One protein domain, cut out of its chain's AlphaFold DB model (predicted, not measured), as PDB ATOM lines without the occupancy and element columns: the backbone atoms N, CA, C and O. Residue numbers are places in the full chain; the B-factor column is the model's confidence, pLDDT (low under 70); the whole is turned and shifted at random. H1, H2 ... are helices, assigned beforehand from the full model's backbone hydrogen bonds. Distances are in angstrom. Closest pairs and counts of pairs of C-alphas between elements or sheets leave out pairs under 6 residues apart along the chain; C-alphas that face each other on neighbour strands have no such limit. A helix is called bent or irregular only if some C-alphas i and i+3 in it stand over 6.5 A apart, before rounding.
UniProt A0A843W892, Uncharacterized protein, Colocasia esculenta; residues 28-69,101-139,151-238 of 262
ATOM      1  N   LYS A  28     221.592 450.615 528.265       60.03
ATOM      2  CA  LYS A  28     222.505 450.487 527.114       60.03
ATOM      3  C   LYS A  28     222.064 449.384 526.158       60.03
ATOM      4  O   LYS A  28     222.254 449.516 524.946       60.03
ATOM      5  N   GLU A  29     221.502 448.285 526.647       60.44
ATOM      6  CA  GLU A  29     220.970 447.205 525.817       60.44
ATOM      7  C   GLU A  29     219.662 447.597 525.129       60.44
ATOM      8  O   GLU A  29     219.504 447.346 523.927       60.44
ATOM      9  N   ALA A  30     218.774 448.302 525.829       59.03
ATOM     10  CA  ALA A  30     217.555 448.886 525.287       59.03
ATOM     11  C   ALA A  30     217.866 449.986 524.261       59.03
ATOM     12  O   ALA A  30     217.244 450.021 523.196       59.03
ATOM     13  N   GLU A  31     218.877 450.821 524.501       57.91
ATOM     14  CA  GLU A  31     219.374 451.832 523.569       57.91
ATOM     15  C   GLU A  31     220.043 451.179 522.353       57.91
ATOM     16  O   GLU A  31     219.722 451.522 521.212       57.91
ATOM     17  N   LYS A  32     220.878 450.146 522.541       58.00
ATOM     18  CA  LYS A  32     221.431 449.337 521.437       58.00
ATOM     19  C   LYS A  32     220.324 448.645 520.643       58.00
ATOM     20  O   LYS A  32     220.437 448.532 519.419       58.00
ATOM     21  N   ALA A  33     219.258 448.173 521.288       57.97
ATOM     22  CA  ALA A  33     218.110 447.546 520.640       57.97
ATOM     23  C   ALA A  33     217.253 448.572 519.885       57.97
ATOM     24  O   ALA A  33     216.874 448.317 518.739       57.97
ATOM     25  N   ARG A  34     217.004 449.751 520.466       51.62
ATOM     26  CA  ARG A  34     216.301 450.886 519.847       51.62
ATOM     27  C   ARG A  34     217.096 451.439 518.666       51.62
ATOM     28  O   ARG A  34     216.537 451.595 517.584       51.62
ATOM     29  N   GLY A  35     218.410 451.581 518.811       58.03
ATOM     30  CA  GLY A  35     219.345 451.922 517.741       58.03
ATOM     31  C   GLY A  35     219.354 450.880 516.622       58.03
ATOM     32  O   GLY A  35     219.340 451.232 515.446       58.03
ATOM     33  N   ARG A  36     219.267 449.580 516.938       57.34
ATOM     34  CA  ARG A  36     219.123 448.514 515.922       57.34
ATOM     35  C   ARG A  36     217.771 448.553 515.210       57.34
ATOM     36  O   ARG A  36     217.725 448.281 514.009       57.34
ATOM     37  N   ARG A  37     216.688 448.866 515.933       59.91
ATOM     38  CA  ARG A  37     215.328 449.005 515.384       59.91
ATOM     39  C   ARG A  37     215.208 450.234 514.489       59.91
ATOM     40  O   ARG A  37     214.590 450.109 513.442       59.91
ATOM     41  N   LEU A  38     215.854 451.350 514.836       58.81
ATOM     42  CA  LEU A  38     215.866 452.595 514.056       58.81
ATOM     43  C   LEU A  38     216.848 452.549 512.871       58.81
ATOM     44  O   LEU A  38     216.596 453.121 511.816       58.81
ATOM     45  N   ARG A  39     217.939 451.783 512.988       68.44
ATOM     46  CA  ARG A  39     218.919 451.601 511.905       68.44
ATOM     47  C   ARG A  39     218.354 450.840 510.703       68.44
ATOM     48  O   ARG A  39     218.797 451.080 509.589       68.44
ATOM     49  N   LYS A  40     217.390 449.933 510.895       67.38
ATOM     50  CA  LYS A  40     216.741 449.197 509.789       67.38
ATOM     51  C   LYS A  40     215.934 450.111 508.846       67.38
ATOM     52  O   LYS A  40     216.239 450.087 507.657       67.38
ATOM     53  N   PRO A  41     214.967 450.925 509.319       72.38
ATOM     54  CA  PRO A  41     214.239 451.852 508.458       72.38
ATOM     55  C   PRO A  41     215.153 452.947 507.907       72.38
ATOM     56  O   PRO A  41     215.005 453.301 506.748       72.38
ATOM     57  N   LEU A  42     216.152 453.410 508.672       77.19
ATOM     58  CA  LEU A  42     217.125 454.393 508.184       77.19
ATOM     59  C   LEU A  42     217.942 453.857 506.999       77.19
ATOM     60  O   LEU A  42     218.117 454.550 506.006       77.19
ATOM     61  N   VAL A  43     218.413 452.610 507.069       78.00
ATOM     62  CA  VAL A  43     219.136 451.967 505.962       78.00
ATOM     63  C   VAL A  43     218.249 451.820 504.731       78.00
ATOM     64  O   VAL A  43     218.710 452.071 503.624       78.00
ATOM     65  N   VAL A  44     216.992 451.404 504.913       78.56
ATOM     66  CA  VAL A  44     216.047 451.249 503.799       78.56
ATOM     67  C   VAL A  44     215.724 452.605 503.174       78.56
ATOM     68  O   VAL A  44     215.710 452.708 501.954       78.56
ATOM     69  N   ALA A  45     215.542 453.647 503.990       82.75
ATOM     70  CA  ALA A  45     215.311 455.013 503.529       82.75
ATOM     71  C   ALA A  45     216.529 455.601 502.797       82.75
ATOM     72  O   ALA A  45     216.380 456.258 501.774       82.75
ATOM     73  N   LEU A  46     217.747 455.339 503.280       84.06
ATOM     74  CA  LEU A  46     218.972 455.748 502.588       84.06
ATOM     75  C   LEU A  46     219.134 454.999 501.262       84.06
ATOM     76  O   LEU A  46     219.442 455.615 500.248       84.06
ATOM     77  N   ALA A  47     218.886 453.688 501.243       83.25
ATOM     78  CA  ALA A  47     218.953 452.895 500.020       83.25
ATOM     79  C   ALA A  47     217.905 453.347 498.993       83.25
ATOM     80  O   ALA A  47     218.230 453.481 497.815       83.25
ATOM     81  N   SER A  48     216.673 453.635 499.426       84.19
ATOM     82  CA  SER A  48     215.642 454.162 498.533       84.19
ATOM     83  C   SER A  48     216.016 455.546 498.009       84.19
ATOM     84  O   SER A  48     215.904 455.770 496.807       84.19
ATOM     85  N   ALA A  49     216.535 456.443 498.853       87.38
ATOM     86  CA  ALA A  49     217.015 457.758 498.432       87.38
ATOM     87  C   ALA A  49     218.139 457.661 497.386       87.38
ATOM     88  O   ALA A  49     218.099 458.373 496.383       87.38
ATOM     89  N   VAL A  50     219.099 456.746 497.568       88.38
ATOM     90  CA  VAL A  50     220.162 456.482 496.581       88.38
ATOM     91  C   VAL A  50     219.572 455.959 495.269       88.38
ATOM     92  O   VAL A  50     219.930 456.457 494.204       88.38
ATOM     93  N   CYS A  51     218.620 455.022 495.315       85.12
ATOM     94  CA  CYS A  51     217.923 454.556 494.113       85.12
ATOM     95  C   CYS A  51     217.184 455.693 493.391       85.12
ATOM     96  O   CYS A  51     217.283 455.805 492.171       85.12
ATOM     97  N   PHE A  52     216.477 456.559 494.124       86.00
ATOM     98  CA  PHE A  52     215.809 457.726 493.541       86.00
ATOM     99  C   PHE A  52     216.806 458.684 492.884       86.00
ATOM    100  O   PHE A  52     216.548 459.146 491.775       86.00
ATOM    101  N   ALA A  53     217.950 458.944 493.522       87.00
ATOM    102  CA  ALA A  53     219.003 459.784 492.959       87.00
ATOM    103  C   ALA A  53     219.569 459.200 491.651       87.00
ATOM    104  O   ALA A  53     219.740 459.937 490.682       87.00
ATOM    105  N   ILE A  54     219.784 457.881 491.592       85.62
ATOM    106  CA  ILE A  54     220.235 457.182 490.379       85.62
ATOM    107  C   ILE A  54     219.192 457.297 489.265       85.62
ATOM    108  O   ILE A  54     219.527 457.675 488.146       85.62
ATOM    109  N   VAL A  55     217.919 457.013 489.556       85.38
ATOM    110  CA  VAL A  55     216.839 457.107 488.560       85.38
ATOM    111  C   VAL A  55     216.697 458.540 488.046       85.38
ATOM    112  O   VAL A  55     216.570 458.749 486.839       85.38
ATOM    113  N   ALA A  56     216.773 459.531 488.936       85.81
ATOM    114  CA  ALA A  56     216.765 460.936 488.558       85.81
ATOM    115  C   ALA A  56     217.956 461.275 487.648       85.81
ATOM    116  O   ALA A  56     217.743 461.823 486.567       85.81
ATOM    117  N   ALA A  57     219.178 460.883 488.016       84.56
ATOM    118  CA  ALA A  57     220.379 461.123 487.217       84.56
ATOM    119  C   ALA A  57     220.300 460.469 485.827       84.56
ATOM    120  O   ALA A  57     220.529 461.139 484.823       84.56
ATOM    121  N   VAL A  58     219.873 459.205 485.742       83.44
ATOM    122  CA  VAL A  58     219.662 458.499 484.465       83.44
ATOM    123  C   VAL A  58     218.587 459.190 483.626       83.44
ATOM    124  O   VAL A  58     218.774 459.378 482.424       83.44
ATOM    125  N   SER A  59     217.480 459.620 484.238       81.00
ATOM    126  CA  SER A  59     216.409 460.328 483.525       81.00
ATOM    127  C   SER A  59     216.876 461.676 482.959       81.00
ATOM    128  O   SER A  59     216.485 462.047 481.851       81.00
ATOM    129  N   VAL A  60     217.749 462.388 483.678       81.12
ATOM    130  CA  VAL A  60     218.360 463.640 483.217       81.12
ATOM    131  C   VAL A  60     219.343 463.359 482.082       81.12
ATOM    132  O   VAL A  60     219.236 464.006 481.041       81.12
ATOM    133  N   SER A  61     220.218 462.356 482.214       77.81
ATOM    134  CA  SER A  61     221.135 461.941 481.142       77.81
ATOM    135  C   SER A  61     220.386 461.568 479.862       77.81
ATOM    136  O   SER A  61     220.736 462.047 478.786       77.81
ATOM    137  N   LEU A  62     219.301 460.793 479.965       74.75
ATOM    138  CA  LEU A  62     218.471 460.422 478.813       74.75
ATOM    139  C   LEU A  62     217.821 461.636 478.145       74.75
ATOM    140  O   LEU A  62     217.748 461.682 476.922       74.75
ATOM    141  N   ARG A  63     217.393 462.642 478.918       74.81
ATOM    142  CA  ARG A  63     216.839 463.893 478.368       74.81
ATOM    143  C   ARG A  63     217.888 464.783 477.704       74.81
ATOM    144  O   ARG A  63     217.535 465.564 476.822       74.81
ATOM    145  N   ILE A  64     219.147 464.699 478.132       69.81
ATOM    146  CA  ILE A  64     220.257 465.415 477.491       69.81
ATOM    147  C   ILE A  64     220.633 464.726 476.177       69.81
ATOM    148  O   ILE A  64     220.842 465.420 475.182       69.81
ATOM    149  N   VAL A  65     220.689 463.389 476.157       68.25
ATOM    150  CA  VAL A  65     221.041 462.598 474.965       68.25
ATOM    151  C   VAL A  65     219.921 462.617 473.923       68.25
ATOM    152  O   VAL A  65     220.194 462.902 472.759       68.25
ATOM    153  N   PHE A  66     218.669 462.403 474.340       67.00
ATOM    154  CA  PHE A  66     217.477 462.434 473.489       67.00
ATOM    155  C   PHE A  66     216.612 463.659 473.819       67.00
ATOM    156  O   PHE A  66     215.636 463.560 474.572       67.00
ATOM    157  N   PRO A  67     216.946 464.846 473.284       63.78
ATOM    158  CA  PRO A  67     216.108 466.016 473.471       63.78
ATOM    159  C   PRO A  67     214.758 465.811 472.769       63.78
ATOM    160  O   PRO A  67     214.692 465.596 471.563       63.78
ATOM    161  N   GLY A  68     213.655 465.941 473.512       58.34
ATOM    162  CA  GLY A  68     212.295 465.833 472.956       58.34
ATOM    163  C   GLY A  68     211.902 466.969 471.999       58.34
ATOM    164  O   GLY A  68     210.853 466.905 471.365       58.34
ATOM    165  N   LYS A  69     212.724 468.020 471.892       54.75
ATOM    166  CA  LYS A  69     212.595 469.106 470.912       54.75
ATOM    167  C   LYS A  69     213.971 469.405 470.327       54.75
ATOM    168  O   LYS A  69     214.907 469.685 471.077       54.75
ATOM    169  N   THR A 101     231.698 469.535 468.977       62.00
ATOM    170  CA  THR A 101     230.405 470.223 469.036       62.00
ATOM    171  C   THR A 101     229.508 469.544 470.081       62.00
ATOM    172  O   THR A 101     229.675 468.367 470.404       62.00
ATOM    173  N   ASN A 102     228.551 470.277 470.666       61.50
ATOM    174  CA  ASN A 102     227.688 469.730 471.730       61.50
ATOM    175  C   ASN A 102     226.920 468.462 471.300       61.50
ATOM    176  O   ASN A 102     226.514 467.686 472.163       61.50
ATOM    177  N   ASP A 103     226.724 468.265 469.995       61.59
ATOM    178  CA  ASP A 103     226.092 467.074 469.434       61.59
ATOM    179  C   ASP A 103     227.074 465.892 469.364       61.59
ATOM    180  O   ASP A 103     226.748 464.810 469.846       61.59
ATOM    181  N   GLU A 104     228.317 466.111 468.924       64.12
ATOM    182  CA  GLU A 104     229.355 465.066 468.919       64.12
ATOM    183  C   GLU A 104     229.736 464.615 470.339       64.12
ATOM    184  O   GLU A 104     230.019 463.439 470.568       64.12
ATOM    185  N   ALA A 105     229.719 465.523 471.322       64.50
ATOM    186  CA  ALA A 105     229.987 465.178 472.721       64.50
ATOM    187  C   ALA A 105     228.890 464.277 473.321       64.50
ATOM    188  O   ALA A 105     229.186 463.384 474.119       64.50
ATOM    189  N   ALA A 106     227.630 464.494 472.932       65.56
ATOM    190  CA  ALA A 106     226.510 463.659 473.356       65.56
ATOM    191  C   ALA A 106     226.566 462.269 472.704       65.56
ATOM    192  O   ALA A 106     226.345 461.269 473.390       65.56
ATOM    193  N   ASP A 107     226.927 462.202 471.421       68.81
ATOM    194  CA  ASP A 107     227.080 460.937 470.696       68.81
ATOM    195  C   ASP A 107     228.262 460.116 471.226       68.81
ATOM    196  O   ASP A 107     228.126 458.912 471.463       68.81
ATOM    197  N   PHE A 108     229.398 460.761 471.519       70.75
ATOM    198  CA  PHE A 108     230.544 460.109 472.155       70.75
ATOM    199  C   PHE A 108     230.182 459.553 473.539       70.75
ATOM    200  O   PHE A 108     230.487 458.398 473.845       70.75
ATOM    201  N   TYR A 109     229.478 460.333 474.369       71.31
ATOM    202  CA  TYR A 109     228.994 459.870 475.674       71.31
ATOM    203  C   TYR A 109     228.060 458.662 475.537       71.31
ATOM    204  O   TYR A 109     228.219 457.666 476.243       71.31
ATOM    205  N   TRP A 110     227.102 458.721 474.613       72.06
ATOM    206  CA  TRP A 110     226.146 457.642 474.402       72.06
ATOM    207  C   TRP A 110     226.836 456.341 473.969       72.06
ATOM    208  O   TRP A 110     226.630 455.294 474.586       72.06
ATOM    209  N   MET A 111     227.695 456.417 472.953       74.75
ATOM    210  CA  MET A 111     228.332 455.251 472.343       74.75
ATOM    211  C   MET A 111     229.436 454.642 473.218       74.75
ATOM    212  O   MET A 111     229.523 453.420 473.328       74.75
ATOM    213  N   VAL A 112     230.278 455.473 473.838       74.12
ATOM    214  CA  VAL A 112     231.492 455.009 474.533       74.12
ATOM    215  C   VAL A 112     231.246 454.764 476.017       74.12
ATOM    216  O   VAL A 112     231.858 453.877 476.609       74.12
ATOM    217  N   VAL A 113     230.349 455.536 476.631       71.44
ATOM    218  CA  VAL A 113     230.202 455.571 478.090       71.44
ATOM    219  C   VAL A 113     228.887 454.930 478.522       71.44
ATOM    220  O   VAL A 113     228.875 453.996 479.326       71.44
ATOM    221  N   PHE A 114     227.765 455.397 477.975       73.56
ATOM    222  CA  PHE A 114     226.439 455.021 478.457       73.56
ATOM    223  C   PHE A 114     226.023 453.608 478.029       73.56
ATOM    224  O   PHE A 114     225.596 452.819 478.869       73.56
ATOM    225  N   VAL A 115     226.175 453.249 476.750       80.25
ATOM    226  CA  VAL A 115     225.759 451.924 476.252       80.25
ATOM    227  C   VAL A 115     226.548 450.779 476.911       80.25
ATOM    228  O   VAL A 115     225.909 449.862 477.436       80.25
ATOM    229  N   PRO A 116     227.894 450.810 476.987       78.00
ATOM    230  CA  PRO A 116     228.647 449.733 477.631       78.00
ATOM    231  C   PRO A 116     228.337 449.599 479.127       78.00
ATOM    232  O   PRO A 116     228.166 448.485 479.625       78.00
ATOM    233  N   SER A 117     228.209 450.720 479.846       79.44
ATOM    234  CA  SER A 117     227.883 450.702 481.279       79.44
ATOM    235  C   SER A 117     226.460 450.201 481.545       79.44
ATOM    236  O   SER A 117     226.260 449.411 482.471       79.44
ATOM    237  N   ALA A 118     225.488 450.561 480.699       79.12
ATOM    238  CA  ALA A 118     224.125 450.048 480.777       79.12
ATOM    239  C   ALA A 118     224.078 448.527 480.569       79.12
ATOM    240  O   ALA A 118     223.417 447.830 481.336       79.12
ATOM    241  N   ILE A 119     224.815 447.989 479.592       83.25
ATOM    242  CA  ILE A 119     224.873 446.539 479.338       83.25
ATOM    243  C   ILE A 119     225.424 445.794 480.560       83.25
ATOM    244  O   ILE A 119     224.816 444.824 481.012       83.25
ATOM    245  N   VAL A 120     226.536 446.267 481.133       82.62
ATOM    246  CA  VAL A 120     227.129 445.670 482.344       82.62
ATOM    247  C   VAL A 120     226.156 445.751 483.524       82.62
ATOM    248  O   VAL A 120     226.005 444.787 484.279       82.62
ATOM    249  N   PHE A 121     225.439 446.867 483.666       79.50
ATOM    250  CA  PHE A 121     224.416 447.029 484.693       79.50
ATOM    251  C   PHE A 121     223.249 446.044 484.526       79.50
ATOM    252  O   PHE A 121     222.920 445.326 485.469       79.50
ATOM    253  N   PHE A 122     222.666 445.925 483.331       81.00
ATOM    254  CA  PHE A 122     221.574 444.977 483.087       81.00
ATOM    255  C   PHE A 122     222.019 443.520 483.246       81.00
ATOM    256  O   PHE A 122     221.314 442.739 483.886       81.00
ATOM    257  N   ALA A 123     223.198 443.160 482.734       82.50
ATOM    258  CA  ALA A 123     223.753 441.818 482.882       82.50
ATOM    259  C   ALA A 123     223.999 441.471 484.359       82.50
ATOM    260  O   ALA A 123     223.597 440.402 484.819       82.50
ATOM    261  N   SER A 124     224.595 442.390 485.124       81.38
ATOM    262  CA  SER A 124     224.821 442.196 486.562       81.38
ATOM    263  C   SER A 124     223.511 442.120 487.352       81.38
ATOM    264  O   SER A 124     223.388 441.278 488.239       81.38
ATOM    265  N   GLY A 125     222.506 442.933 487.010       76.88
ATOM    266  CA  GLY A 125     221.176 442.898 487.622       76.88
ATOM    267  C   GLY A 125     220.433 441.587 487.353       76.88
ATOM    268  O   GLY A 125     219.934 440.962 488.287       76.88
ATOM    269  N   ALA A 126     220.413 441.127 486.099       82.00
ATOM    270  CA  ALA A 126     219.813 439.849 485.721       82.00
ATOM    271  C   ALA A 126     220.517 438.668 486.403       82.00
ATOM    272  O   ALA A 126     219.859 437.785 486.952       82.00
ATOM    273  N   TYR A 127     221.852 438.690 486.439       79.62
ATOM    274  CA  TYR A 127     222.651 437.690 487.140       79.62
ATOM    275  C   TYR A 127     222.358 437.667 488.647       79.62
ATOM    276  O   TYR A 127     222.201 436.601 489.239       79.62
ATOM    277  N   LEU A 128     222.223 438.839 489.271       72.12
ATOM    278  CA  LEU A 128     221.910 438.970 490.692       72.12
ATOM    279  C   LEU A 128     220.496 438.468 491.012       72.12
ATOM    280  O   LEU A 128     220.320 437.740 491.989       72.12
ATOM    281  N   LEU A 129     219.504 438.795 490.178       74.06
ATOM    282  CA  LEU A 129     218.139 438.277 490.311       74.06
ATOM    283  C   LEU A 129     218.102 436.758 490.131       74.06
ATOM    284  O   LEU A 129     217.500 436.072 490.954       74.06
ATOM    285  N   ALA A 130     218.797 436.221 489.127       76.50
ATOM    286  CA  ALA A 130     218.919 434.781 488.927       76.50
ATOM    287  C   ALA A 130     219.578 434.099 490.139       76.50
ATOM    288  O   ALA A 130     219.051 433.115 490.658       76.50
ATOM    289  N   GLY A 131     220.671 434.666 490.660       67.62
ATOM    290  CA  GLY A 131     221.346 434.174 491.861       67.62
ATOM    291  C   GLY A 131     220.458 434.213 493.109       67.62
ATOM    292  O   GLY A 131     220.449 433.256 493.884       67.62
ATOM    293  N   MET A 132     219.663 435.272 493.291       65.88
ATOM    294  CA  MET A 132     218.688 435.356 494.384       65.88
ATOM    295  C   MET A 132     217.564 434.334 494.225       65.88
ATOM    296  O   MET A 132     217.240 433.653 495.192       65.88
ATOM    297  N   VAL A 133     216.984 434.190 493.033       70.44
ATOM    298  CA  VAL A 133     215.909 433.221 492.773       70.44
ATOM    299  C   VAL A 133     216.393 431.796 493.028       70.44
ATOM    300  O   VAL A 133     215.705 431.039 493.708       70.44
ATOM    301  N   VAL A 134     217.597 431.437 492.575       63.22
ATOM    302  CA  VAL A 134     218.212 430.129 492.862       63.22
ATOM    303  C   VAL A 134     218.449 429.948 494.365       63.22
ATOM    304  O   VAL A 134     218.125 428.903 494.922       63.22
ATOM    305  N   ALA A 135     218.936 430.980 495.059       59.31
ATOM    306  CA  ALA A 135     219.172 430.912 496.501       59.31
ATOM    307  C   ALA A 135     217.876 430.811 497.333       59.31
ATOM    308  O   ALA A 135     217.859 430.116 498.346       59.31
ATOM    309  N   TYR A 136     216.795 431.485 496.925       59.22
ATOM    310  CA  TYR A 136     215.497 431.442 497.612       59.22
ATOM    311  C   TYR A 136     214.680 430.192 497.263       59.22
ATOM    312  O   TYR A 136     213.932 429.703 498.108       59.22
ATOM    313  N   SER A 137     214.838 429.651 496.052       58.34
ATOM    314  CA  SER A 137     214.218 428.380 495.647       58.34
ATOM    315  C   SER A 137     214.916 427.152 496.244       58.34
ATOM    316  O   SER A 137     214.329 426.070 496.270       58.34
ATOM    317  N   ALA A 138     216.112 427.311 496.823       51.50
ATOM    318  CA  ALA A 138     216.776 426.307 497.654       51.50
ATOM    319  C   ALA A 138     216.159 426.217 499.075       51.50
ATOM    320  O   ALA A 138     216.824 426.424 500.092       51.50
ATOM    321  N   SER A 139     214.862 425.907 499.155       43.72
ATOM    322  CA  SER A 139     214.217 425.352 500.361       43.72
ATOM    323  C   SER A 139     214.501 423.834 500.430       43.72
ATOM    324  O   SER A 139     214.887 423.270 499.405       43.72
ATOM    325  N   THR A 151     230.871 422.502 493.855       57.53
ATOM    326  CA  THR A 151     231.272 423.082 495.126       57.53
ATOM    327  C   THR A 151     231.292 424.618 495.069       57.53
ATOM    328  O   THR A 151     231.583 425.222 494.041       57.53
ATOM    329  N   TYR A 152     231.021 425.254 496.211       52.12
ATOM    330  CA  TYR A 152     231.166 426.686 496.544       52.12
ATOM    331  C   TYR A 152     229.943 427.619 496.444       52.12
ATOM    332  O   TYR A 152     229.669 428.272 497.451       52.12
ATOM    333  N   CYS A 153     229.180 427.711 495.345       53.97
ATOM    334  CA  CYS A 153     228.097 428.725 495.241       53.97
ATOM    335  C   CYS A 153     226.658 428.189 495.425       53.97
ATOM    336  O   CYS A 153     225.771 428.983 495.734       53.97
ATOM    337  N   ALA A 154     226.415 426.875 495.311       52.12
ATOM    338  CA  ALA A 154     225.073 426.272 495.438       52.12
ATOM    339  C   ALA A 154     224.666 425.913 496.885       52.12
ATOM    340  O   ALA A 154     223.486 425.779 497.194       52.12
ATOM    341  N   SER A 155     225.629 425.800 497.806       55.81
ATOM    342  CA  SER A 155     225.339 425.489 499.211       55.81
ATOM    343  C   SER A 155     224.725 426.688 499.942       55.81
ATOM    344  O   SER A 155     225.207 427.813 499.803       55.81
ATOM    345  N   LYS A 156     223.751 426.451 500.832       53.69
ATOM    346  CA  LYS A 156     223.114 427.474 501.694       53.69
ATOM    347  C   LYS A 156     224.128 428.357 502.453       53.69
ATOM    348  O   LYS A 156     223.865 429.535 502.681       53.69
ATOM    349  N   ARG A 157     225.305 427.814 502.814       54.47
ATOM    350  CA  ARG A 157     226.426 428.550 503.451       54.47
ATOM    351  C   ARG A 157     227.356 429.258 502.452       54.47
ATOM    352  O   ARG A 157     227.950 430.279 502.800       54.47
ATOM    353  N   GLY A 158     227.500 428.716 501.245       60.44
ATOM    354  CA  GLY A 158     228.422 429.192 500.209       60.44
ATOM    355  C   GLY A 158     227.826 430.263 499.291       60.44
ATOM    356  O   GLY A 158     228.497 431.247 498.979       60.44
ATOM    357  N   GLY A 159     226.535 430.155 498.965       67.06
ATOM    358  CA  GLY A 159     225.829 431.082 498.079       67.06
ATOM    359  C   GLY A 159     225.824 432.522 498.585       67.06
ATOM    360  O   GLY A 159     226.074 433.442 497.813       67.06
ATOM    361  N   VAL A 160     225.669 432.746 499.897       67.88
ATOM    362  CA  VAL A 160     225.698 434.107 500.470       67.88
ATOM    363  C   VAL A 160     227.103 434.728 500.408       67.88
ATOM    364  O   VAL A 160     227.242 435.936 500.207       67.88
ATOM    365  N   ARG A 161     228.161 433.914 500.542       69.88
ATOM    366  CA  ARG A 161     229.557 434.366 500.406       69.88
ATOM    367  C   ARG A 161     229.898 434.660 498.946       69.88
ATOM    368  O   ARG A 161     230.452 435.718 498.668       69.88
ATOM    369  N   CYS A 162     229.507 433.769 498.038       72.06
ATOM    370  CA  CYS A 162     229.666 433.926 496.596       72.06
ATOM    371  C   CYS A 162     228.957 435.199 496.103       72.06
ATOM    372  O   CYS A 162     229.594 436.071 495.517       72.06
ATOM    373  N   LEU A 163     227.685 435.388 496.472       75.62
ATOM    374  CA  LEU A 163     226.903 436.580 496.126       75.62
ATOM    375  C   LEU A 163     227.510 437.871 496.703       75.62
ATOM    376  O   LEU A 163     227.535 438.902 496.036       75.62
ATOM    377  N   SER A 164     228.056 437.821 497.923       79.31
ATOM    378  CA  SER A 164     228.782 438.961 498.493       79.31
ATOM    379  C   SER A 164     230.057 439.301 497.717       79.31
ATOM    380  O   SER A 164     230.338 440.485 497.543       79.31
ATOM    381  N   ILE A 165     230.844 438.305 497.300       79.81
ATOM    382  CA  ILE A 165     232.074 438.523 496.524       79.81
ATOM    383  C   ILE A 165     231.724 439.137 495.170       79.81
ATOM    384  O   ILE A 165     232.330 440.129 494.781       79.81
ATOM    385  N   LEU A 166     230.697 438.615 494.503       80.25
ATOM    386  CA  LEU A 166     230.224 439.123 493.217       80.25
ATOM    387  C   LEU A 166     229.786 440.589 493.307       80.25
ATOM    388  O   LEU A 166     230.224 441.407 492.504       80.25
ATOM    389  N   ASN A 167     229.012 440.957 494.331       84.44
ATOM    390  CA  ASN A 167     228.626 442.354 494.545       84.44
ATOM    391  C   ASN A 167     229.828 443.272 494.830       84.44
ATOM    392  O   ASN A 167     229.813 444.431 494.423       84.44
ATOM    393  N   ILE A 168     230.885 442.774 495.480       84.19
ATOM    394  CA  ILE A 168     232.133 443.535 495.659       84.19
ATOM    395  C   ILE A 168     232.851 443.715 494.323       84.19
ATOM    396  O   ILE A 168     233.292 444.820 494.027       84.19
ATOM    397  N   VAL A 169     232.947 442.664 493.504       86.81
ATOM    398  CA  VAL A 169     233.565 442.747 492.173       86.81
ATOM    399  C   VAL A 169     232.824 443.764 491.306       86.81
ATOM    400  O   VAL A 169     233.465 444.630 490.719       86.81
ATOM    401  N   PHE A 170     231.490 443.745 491.290       84.00
ATOM    402  CA  PHE A 170     230.709 444.753 490.568       84.00
ATOM    403  C   PHE A 170     230.918 446.165 491.120       84.00
ATOM    404  O   PHE A 170     231.104 447.092 490.337       84.00
ATOM    405  N   ALA A 171     230.958 446.342 492.443       86.75
ATOM    406  CA  ALA A 171     231.270 447.639 493.041       86.75
ATOM    407  C   ALA A 171     232.665 448.147 492.625       86.75
ATOM    408  O   ALA A 171     232.819 449.325 492.320       86.75
ATOM    409  N   LEU A 172     233.670 447.270 492.546       88.06
ATOM    410  CA  LEU A 172     235.001 447.633 492.049       88.06
ATOM    411  C   LEU A 172     234.967 448.016 490.568       88.06
ATOM    412  O   LEU A 172     235.536 449.038 490.199       88.06
ATOM    413  N   VAL A 173     234.269 447.245 489.729       88.19
ATOM    414  CA  VAL A 173     234.117 447.553 488.298       88.19
ATOM    415  C   VAL A 173     233.441 448.911 488.105       88.19
ATOM    416  O   VAL A 173     233.973 449.743 487.377       88.19
ATOM    417  N   PHE A 174     232.327 449.190 488.790       86.56
ATOM    418  CA  PHE A 174     231.652 450.490 488.692       86.56
ATOM    419  C   PHE A 174     232.504 451.645 489.229       86.56
ATOM    420  O   PHE A 174     232.498 452.718 488.634       86.56
ATOM    421  N   GLY A 175     233.282 451.426 490.293       86.25
ATOM    422  CA  GLY A 175     234.230 452.422 490.797       86.25
ATOM    423  C   GLY A 175     235.346 452.727 489.795       86.25
ATOM    424  O   GLY A 175     235.659 453.889 489.553       86.25
ATOM    425  N   LEU A 176     235.905 451.704 489.144       86.62
ATOM    426  CA  LEU A 176     236.906 451.890 488.087       86.62
ATOM    427  C   LEU A 176     236.312 452.595 486.860       86.62
ATOM    428  O   LEU A 176     236.949 453.490 486.306       86.62
ATOM    429  N   LEU A 177     235.083 452.244 486.466       83.88
ATOM    430  CA  LEU A 177     234.364 452.929 485.388       83.88
ATOM    431  C   LEU A 177     234.115 454.409 485.721       83.88
ATOM    432  O   LEU A 177     234.194 455.242 484.819       83.88
ATOM    433  N   ALA A 178     233.858 454.741 486.990       85.75
ATOM    434  CA  ALA A 178     233.666 456.121 487.441       85.75
ATOM    435  C   ALA A 178     234.960 456.911 487.278       85.75
ATOM    436  O   ALA A 178     235.009 457.904 486.559       85.75
ATOM    437  N   LEU A 179     236.056 456.379 487.818       84.56
ATOM    438  CA  LEU A 179     237.355 457.039 487.762       84.56
ATOM    439  C   LEU A 179     237.861 457.218 486.324       84.56
ATOM    440  O   LEU A 179     238.298 458.309 485.961       84.56
ATOM    441  N   ILE A 180     237.796 456.177 485.489       81.75
ATOM    442  CA  ILE A 180     238.371 456.206 484.135       81.75
ATOM    443  C   ILE A 180     237.489 457.021 483.176       81.75
ATOM    444  O   ILE A 180     237.967 457.949 482.516       81.75
ATOM    445  N   LEU A 181     236.192 456.698 483.090       77.56
ATOM    446  CA  LEU A 181     235.302 457.357 482.132       77.56
ATOM    447  C   LEU A 181     234.864 458.740 482.627       77.56
ATOM    448  O   LEU A 181     234.740 459.651 481.812       77.56
ATOM    449  N   GLY A 182     234.727 458.943 483.940       78.31
ATOM    450  CA  GLY A 182     234.495 460.267 484.520       78.31
ATOM    451  C   GLY A 182     235.632 461.241 484.196       78.31
ATOM    452  O   GLY A 182     235.381 462.346 483.711       78.31
ATOM    453  N   SER A 183     236.888 460.808 484.338       76.19
ATOM    454  CA  SER A 183     238.056 461.629 483.975       76.19
ATOM    455  C   SER A 183     238.110 461.952 482.476       76.19
ATOM    456  O   SER A 183     238.469 463.063 482.078       76.19
ATOM    457  N   THR A 184     237.696 461.008 481.628       73.25
ATOM    458  CA  THR A 184     237.626 461.215 480.172       73.25
ATOM    459  C   THR A 184     236.562 462.258 479.808       73.25
ATOM    460  O   THR A 184     236.799 463.106 478.948       73.25
ATOM    461  N   LEU A 185     235.424 462.279 480.513       71.31
ATOM    462  CA  LEU A 185     234.374 463.282 480.311       71.31
ATOM    463  C   LEU A 185     234.814 464.684 480.740       71.31
ATOM    464  O   LEU A 185     234.591 465.633 479.989       71.31
ATOM    465  N   LEU A 186     235.523 464.827 481.864       70.06
ATOM    466  CA  LEU A 186     236.074 466.124 482.288       70.06
ATOM    467  C   LEU A 186     237.032 466.733 481.256       70.06
ATOM    468  O   LEU A 186     237.068 467.952 481.083       70.06
ATOM    469  N   THR A 187     237.759 465.889 480.524       66.88
ATOM    470  CA  THR A 187     238.738 466.325 479.517       66.88
ATOM    471  C   THR A 187     238.066 466.945 478.279       66.88
ATOM    472  O   THR A 187     238.694 467.712 477.554       66.88
ATOM    473  N   SER A 188     236.770 466.687 478.053       62.19
ATOM    474  CA  SER A 188     236.016 467.219 476.901       62.19
ATOM    475  C   SER A 188     235.562 468.687 477.042       62.19
ATOM    476  O   SER A 188     235.088 469.272 476.070       62.19
ATOM    477  N   GLY A 189     235.715 469.311 478.218       60.22
ATOM    478  CA  GLY A 189     235.733 470.775 478.389       60.22
ATOM    479  C   GLY A 189     234.463 471.584 478.058       60.22
ATOM    480  O   GLY A 189     234.497 472.810 478.159       60.22
ATOM    481  N   SER A 190     233.339 470.967 477.677       66.00
ATOM    482  CA  SER A 190     232.097 471.689 477.346       66.00
ATOM    483  C   SER A 190     231.154 471.841 478.551       66.00
ATOM    484  O   SER A 190     231.105 470.999 479.448       66.00
ATOM    485  N   SER A 191     230.332 472.898 478.576       66.81
ATOM    486  CA  SER A 191     229.340 473.112 479.652       66.81
ATOM    487  C   SER A 191     228.264 472.017 479.709       66.81
ATOM    488  O   SER A 191     227.695 471.768 480.765       66.81
ATOM    489  N   CYS A 192     227.991 471.355 478.583       68.38
ATOM    490  CA  CYS A 192     227.067 470.222 478.486       68.38
ATOM    491  C   CYS A 192     227.693 468.954 479.105       68.38
ATOM    492  O   CYS A 192     227.030 468.197 479.814       68.38
ATOM    493  N   SER A 193     229.004 468.780 478.910       69.31
ATOM    494  CA  SER A 193     229.774 467.669 479.466       69.31
ATOM    495  C   SER A 193     229.851 467.703 480.990       69.31
ATOM    496  O   SER A 193     229.766 466.657 481.625       69.31
ATOM    497  N   ILE A 194     229.903 468.888 481.609       75.00
ATOM    498  CA  ILE A 194     229.970 468.978 483.077       75.00
ATOM    499  C   ILE A 194     228.706 468.423 483.748       75.00
ATOM    500  O   ILE A 194     228.793 467.738 484.764       75.00
ATOM    501  N   ALA A 195     227.527 468.661 483.163       76.69
ATOM    502  CA  ALA A 195     226.268 468.127 483.676       76.69
ATOM    503  C   ALA A 195     226.177 466.604 483.472       76.69
ATOM    504  O   ALA A 195     225.763 465.887 484.384       76.69
ATOM    505  N   LEU A 196     226.610 466.107 482.307       74.62
ATOM    506  CA  LEU A 196     226.682 464.670 482.012       74.62
ATOM    507  C   LEU A 196     227.681 463.945 482.918       74.62
ATOM    508  O   LEU A 196     227.379 462.854 483.396       74.62
ATOM    509  N   PHE A 197     228.824 464.570 483.201       83.31
ATOM    510  CA  PHE A 197     229.822 464.078 484.141       83.31
ATOM    511  C   PHE A 197     229.215 463.885 485.530       83.31
ATOM    512  O   PHE A 197     229.265 462.780 486.059       83.31
ATOM    513  N   TRP A 198     228.558 464.909 486.088       82.94
ATOM    514  CA  TRP A 198     227.919 464.794 487.402       82.94
ATOM    515  C   TRP A 198     226.802 463.748 487.425       82.94
ATOM    516  O   TRP A 198     226.714 462.979 488.378       82.94
ATOM    517  N   CYS A 199     225.971 463.666 486.381       82.31
ATOM    518  CA  CYS A 199     224.926 462.640 486.311       82.31
ATOM    519  C   CYS A 199     225.523 461.226 486.252       82.31
ATOM    520  O   CYS A 199     225.024 460.312 486.911       82.31
ATOM    521  N   TYR A 200     226.603 461.044 485.491       83.25
ATOM    522  CA  TYR A 200     227.301 459.768 485.369       83.25
ATOM    523  C   TYR A 200     228.007 459.368 486.669       83.25
ATOM    524  O   TYR A 200     227.827 458.248 487.140       83.25
ATOM    525  N   GLU A 201     228.720 460.298 487.301       86.81
ATOM    526  CA  GLU A 201     229.374 460.098 488.597       86.81
ATOM    527  C   GLU A 201     228.366 459.743 489.691       86.81
ATOM    528  O   GLU A 201     228.529 458.735 490.376       86.81
ATOM    529  N   ILE A 202     227.273 460.506 489.825       86.50
ATOM    530  CA  ILE A 202     226.223 460.221 490.816       86.50
ATOM    531  C   ILE A 202     225.620 458.833 490.577       86.50
ATOM    532  O   ILE A 202     225.379 458.090 491.531       86.50
ATOM    533  N   THR A 203     225.413 458.460 489.312       86.94
ATOM    534  CA  THR A 203     224.902 457.135 488.942       86.94
ATOM    535  C   THR A 203     225.874 456.039 489.372       86.94
ATOM    536  O   THR A 203     225.479 455.116 490.083       86.94
ATOM    537  N   LEU A 204     227.150 456.138 488.996       88.81
ATOM    538  CA  LEU A 204     228.131 455.094 489.281       88.81
ATOM    539  C   LEU A 204     228.475 454.980 490.761       88.81
ATOM    540  O   LEU A 204     228.463 453.869 491.287       88.81
ATOM    541  N   TRP A 205     228.711 456.085 491.468       89.12
ATOM    542  CA  TRP A 205     228.936 456.035 492.916       89.12
ATOM    543  C   TRP A 205     227.699 455.548 493.665       89.12
ATOM    544  O   TRP A 205     227.825 454.784 494.623       89.12
ATOM    545  N   GLY A 206     226.501 455.907 493.196       86.44
ATOM    546  CA  GLY A 206     225.254 455.338 493.694       86.44
ATOM    547  C   GLY A 206     225.219 453.814 493.544       86.44
ATOM    548  O   GLY A 206     224.902 453.109 494.504       86.44
ATOM    549  N   LEU A 207     225.615 453.289 492.379       85.06
ATOM    550  CA  LEU A 207     225.738 451.846 492.150       85.06
ATOM    551  C   LEU A 207     226.803 451.212 493.053       85.06
ATOM    552  O   LEU A 207     226.522 450.191 493.676       85.06
ATOM    553  N   VAL A 208     227.982 451.818 493.209       90.00
ATOM    554  CA  VAL A 208     229.030 451.340 494.132       90.00
ATOM    555  C   VAL A 208     228.493 451.227 495.560       90.00
ATOM    556  O   VAL A 208     228.696 450.204 496.216       90.00
ATOM    557  N   VAL A 209     227.757 452.235 496.038       88.00
ATOM    558  CA  VAL A 209     227.142 452.228 497.375       88.00
ATOM    559  C   VAL A 209     226.062 451.150 497.487       88.00
ATOM    560  O   VAL A 209     225.998 450.464 498.509       88.00
ATOM    561  N   LEU A 210     225.242 450.939 496.454       84.62
ATOM    562  CA  LEU A 210     224.215 449.892 496.448       84.62
ATOM    563  C   LEU A 210     224.818 448.480 496.413       84.62
ATOM    564  O   LEU A 210     224.476 447.644 497.253       84.62
ATOM    565  N   TYR A 211     225.740 448.193 495.495       83.81
ATOM    566  CA  TYR A 211     226.391 446.881 495.393       83.81
ATOM    567  C   TYR A 211     227.304 446.609 496.602       83.81
ATOM    568  O   TYR A 211     227.221 445.546 497.219       83.81
ATOM    569  N   GLY A 212     228.099 447.588 497.039       83.25
ATOM    570  CA  GLY A 212     228.922 447.471 498.246       83.25
ATOM    571  C   GLY A 212     228.082 447.323 499.521       83.25
ATOM    572  O   GLY A 212     228.347 446.454 500.359       83.25
ATOM    573  N   GLY A 213     227.010 448.110 499.645       81.50
ATOM    574  CA  GLY A 213     226.067 448.041 500.757       81.50
ATOM    575  C   GLY A 213     225.364 446.688 500.828       81.50
ATOM    576  O   GLY A 213     225.350 446.053 501.884       81.50
ATOM    577  N   THR A 214     224.838 446.191 499.704       78.56
ATOM    578  CA  THR A 214     224.211 444.859 499.640       78.56
ATOM    579  C   THR A 214     225.206 443.749 499.976       78.56
ATOM    580  O   THR A 214     224.858 442.862 500.756       78.56
ATOM    581  N   ALA A 215     226.457 443.816 499.505       81.75
ATOM    582  CA  ALA A 215     227.502 442.864 499.887       81.75
ATOM    583  C   ALA A 215     227.746 442.846 501.405       81.75
ATOM    584  O   ALA A 215     227.815 441.776 502.017       81.75
ATOM    585  N   PHE A 216     227.828 444.020 502.036       79.81
ATOM    586  CA  PHE A 216     228.004 444.133 503.483       79.81
ATOM    587  C   PHE A 216     226.789 443.602 504.258       79.81
ATOM    588  O   PHE A 216     226.947 442.875 505.244       79.81
ATOM    589  N   PHE A 217     225.568 443.898 503.800       74.12
ATOM    590  CA  PHE A 217     224.345 443.359 504.400       74.12
ATOM    591  C   PHE A 217     224.260 441.839 504.280       74.12
ATOM    592  O   PHE A 217     223.874 441.185 505.252       74.12
ATOM    593  N   LEU A 218     224.659 441.275 503.139       70.81
ATOM    594  CA  LEU A 218     224.735 439.830 502.931       70.81
ATOM    595  C   LEU A 218     225.773 439.192 503.862       70.81
ATOM    596  O   LEU A 218     225.443 438.219 504.537       70.81
ATOM    597  N   ARG A 219     226.974 439.775 504.002       73.06
ATOM    598  CA  ARG A 219     227.992 439.299 504.966       73.06
ATOM    599  C   ARG A 219     227.496 439.343 506.405       73.06
ATOM    600  O   ARG A 219     227.684 438.382 507.146       73.06
ATOM    601  N   ARG A 220     226.836 440.433 506.800       70.94
ATOM    602  CA  ARG A 220     226.316 440.597 508.162       70.94
ATOM    603  C   ARG A 220     225.144 439.662 508.455       70.94
ATOM    604  O   ARG A 220     225.050 439.129 509.554       70.94
ATOM    605  N   LYS A 221     224.240 439.450 507.496       66.69
ATOM    606  CA  LYS A 221     223.176 438.447 507.645       66.69
ATOM    607  C   LYS A 221     223.748 437.033 507.678       66.69
ATOM    608  O   LYS A 221     223.282 436.238 508.485       66.69
ATOM    609  N   ALA A 222     224.769 436.740 506.872       63.78
ATOM    610  CA  ALA A 222     225.451 435.451 506.898       63.78
ATOM    611  C   ALA A 222     226.107 435.179 508.259       63.78
ATOM    612  O   ALA A 222     225.941 434.085 508.784       63.78
ATOM    613  N   SER A 223     226.799 436.155 508.860       59.34
ATOM    614  CA  SER A 223     227.426 435.966 510.178       59.34
ATOM    615  C   SER A 223     226.402 435.767 511.298       59.34
ATOM    616  O   SER A 223     226.588 434.897 512.143       59.34
ATOM    617  N   ILE A 224     225.285 436.504 511.271       61.31
ATOM    618  CA  ILE A 224     224.187 436.333 512.238       61.31
ATOM    619  C   ILE A 224     223.502 434.972 512.062       61.31
ATOM    620  O   ILE A 224     223.217 434.293 513.043       61.31
ATOM    621  N   MET A 225     223.254 434.554 510.818       59.03
ATOM    622  CA  MET A 225     222.661 433.251 510.523       59.03
ATOM    623  C   MET A 225     223.598 432.103 510.913       59.03
ATOM    624  O   MET A 225     223.121 431.091 511.417       59.03
ATOM    625  N   MET A 226     224.915 432.266 510.740       58.41
ATOM    626  CA  MET A 226     225.888 431.303 511.256       58.41
ATOM    627  C   MET A 226     225.840 431.216 512.780       58.41
ATOM    628  O   MET A 226     225.803 430.105 513.284       58.41
ATOM    629  N   LEU A 227     225.781 432.339 513.505       55.62
ATOM    630  CA  LEU A 227     225.711 432.334 514.972       55.62
ATOM    631  C   LEU A 227     224.451 431.614 515.479       55.62
ATOM    632  O   LEU A 227     224.542 430.684 516.270       55.62
ATOM    633  N   HIS A 228     223.282 431.967 514.937       51.62
ATOM    634  CA  HIS A 228     222.014 431.340 515.315       51.62
ATOM    635  C   HIS A 228     221.978 429.846 514.968       51.62
ATOM    636  O   HIS A 228     221.395 429.042 515.691       51.62
ATOM    637  N   GLN A 229     222.627 429.454 513.866       50.22
ATOM    638  CA  GLN A 229     222.781 428.050 513.522       50.22
ATOM    639  C   GLN A 229     223.834 427.348 514.381       50.22
ATOM    640  O   GLN A 229     223.681 426.160 514.565       50.22
ATOM    641  N   VAL A 230     224.876 427.997 514.908       51.59
ATOM    642  CA  VAL A 230     225.801 427.364 515.871       51.59
ATOM    643  C   VAL A 230     225.087 427.104 517.197       51.59
ATOM    644  O   VAL A 230     225.283 426.035 517.762       51.59
ATOM    645  N   ASP A 231     224.172 427.978 517.622       48.75
ATOM    646  CA  ASP A 231     223.316 427.729 518.793       48.75
ATOM    647  C   ASP A 231     222.305 426.589 518.544       48.75
ATOM    648  O   ASP A 231     222.121 425.708 519.383       48.75
ATOM    649  N   LEU A 232     221.677 426.552 517.362       46.53
ATOM    650  CA  LEU A 232     220.761 425.468 516.964       46.53
ATOM    651  C   LEU A 232     221.494 424.155 516.658       46.53
ATOM    652  O   LEU A 232     220.993 423.077 516.956       46.53
ATOM    653  N   ALA A 233     222.686 424.232 516.074       46.47
ATOM    654  CA  ALA A 233     223.529 423.086 515.797       46.47
ATOM    655  C   ALA A 233     224.135 422.578 517.096       46.47
ATOM    656  O   ALA A 233     224.165 421.376 517.250       46.47
ATOM    657  N   GLY A 234     224.519 423.413 518.062       43.59
ATOM    658  CA  GLY A 234     224.931 422.966 519.398       43.59
ATOM    659  C   GLY A 234     223.846 422.140 520.095       43.59
ATOM    660  O   GLY A 234     224.154 421.204 520.826       43.59
ATOM    661  N   ARG A 235     222.572 422.400 519.774       43.31
ATOM    662  CA  ARG A 235     221.416 421.610 520.222       43.31
ATOM    663  C   ARG A 235     221.148 420.343 519.382       43.31
ATOM    664  O   ARG A 235     220.472 419.443 519.864       43.31
ATOM    665  N   ASN A 236     221.727 420.251 518.181       41.78
ATOM    666  CA  ASN A 236     221.649 419.108 517.255       41.78
ATOM    667  C   ASN A 236     223.004 418.373 517.061       41.78
ATOM    668  O   ASN A 236     223.085 417.425 516.281       41.78
ATOM    669  N   HIS A 237     224.073 418.759 517.774       39.47
ATOM    670  CA  HIS A 237     225.434 418.194 517.664       39.47
ATOM    671  C   HIS A 237     225.549 416.785 518.268       39.47
ATOM    672  O   HIS A 237     226.638 416.226 518.324       39.47
ATOM    673  N   GLY A 238     224.426 416.182 518.662       41.41
ATOM    674  CA  GLY A 238     224.340 414.756 518.954       41.41
ATOM    675  C   GLY A 238     224.126 413.863 517.727       41.41
ATOM    676  O   GLY A 238     224.142 412.654 517.901       41.41
TER     677      GLY A 238
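AT A GLANCE: This is residues 28 to 69, 101 to 139 and 151 to 238 of the 262 residues of an uncharacterized protein of Colocasia esculenta (UniProt A0A843W892). A loose, elongated group of long helices is built along H4, which makes the longest axis; H3 folds back beside H4 as a helical hairpin, and the arm H2b runs beside H3. H1 slants across the first half of H4 and leaves it, with residues 28 to 42 sticking out, while residues 227 to 238 stick out at the far end of H4. The printed part has 169 residues with four named helices, H1, H2, H3 and H4 in chain order, and no named strand; the class is all helix. The radius of gyration of the C-alphas is 20.6 A, and the spans are 75 by 43 by 27 A.

IN THESE COORDINATES: H4, residues 191 to 236, is 66.3 A long, from C-alpha 191 at (229.340, 473.112, 479.652) to C-alpha 236 at (221.649, 419.108, 517.255). H3, residues 159 to 187, measures 41.9 A. H1, residues 28 to 65, measures 53.6 A, begins at C-alpha 28 at (222.505, 450.487, 527.114) and has a kink of 25 degrees near residue 39. H2, residues 102 to 137, was assigned as one helix by its hydrogen bonds but is bent: C-alphas 112 and 115 are 6.7 A apart. Its arms are H2a, residues 102 to 112, 15.5 A, and H2b, residues 115 to 137, 32.6 A; they stand at 38 degrees, only just a steep tilt.

HOW THE PARTS SIT: The hairpin of H3 and H4 has 51 pairs of C-alphas within 8 A, a shallow tilt of 14 degrees and opposite ways; its closest C-alphas, of Ser 164 and Ala 215, are 4.3 A apart. H4 touches H1 with residues 196 to 210 alone, and H1 touches H4 with residues 47 to 64 alone. Their closest C-alphas, of Ala 57 and Cys 199, are 4.9 A apart, and they run opposite ways at a shallow tilt of 33 degrees, only just short of steep. H2b touches H3, opposite ways at a shallow tilt of 11 degrees; the closest C-alphas, of Ala 135 and Gly 159, are 6.8 A apart. H1 touches H2a with residues 64 to 65 alone, at a steep tilt of 58 degrees; the closest C-alphas, of Val 65 and Ala 106, are 5.8 A apart. H2a and H4 are close but not clearly touching, with Asn 102 and Cys 192 as the closest C-alphas at 6.8 A. H2b and H4 are apart, as are H1 and H3. Every O i to N i+4 pair is within hydrogen-bond range in H2a, H2b and H3; in H1 it is 32 of 34 and in H4 41 of 42.

THE WHOLE: The C-alphas of Thr 101 and Gly 238, the two farthest apart, are 74.9 A apart. Residues 70 to 100 and 140 to 150 are not printed; the gaps are 17.9 A between C-alphas 69 and 101 and 18.0 A between C-alphas 139 and 151. The link from H3 to H4 is tight, with 3 residues. The mean pLDDT of the printed part is 71.5, and 70 residues are under 70, among them 28 to 40, 151 to 161 and 221 to 238.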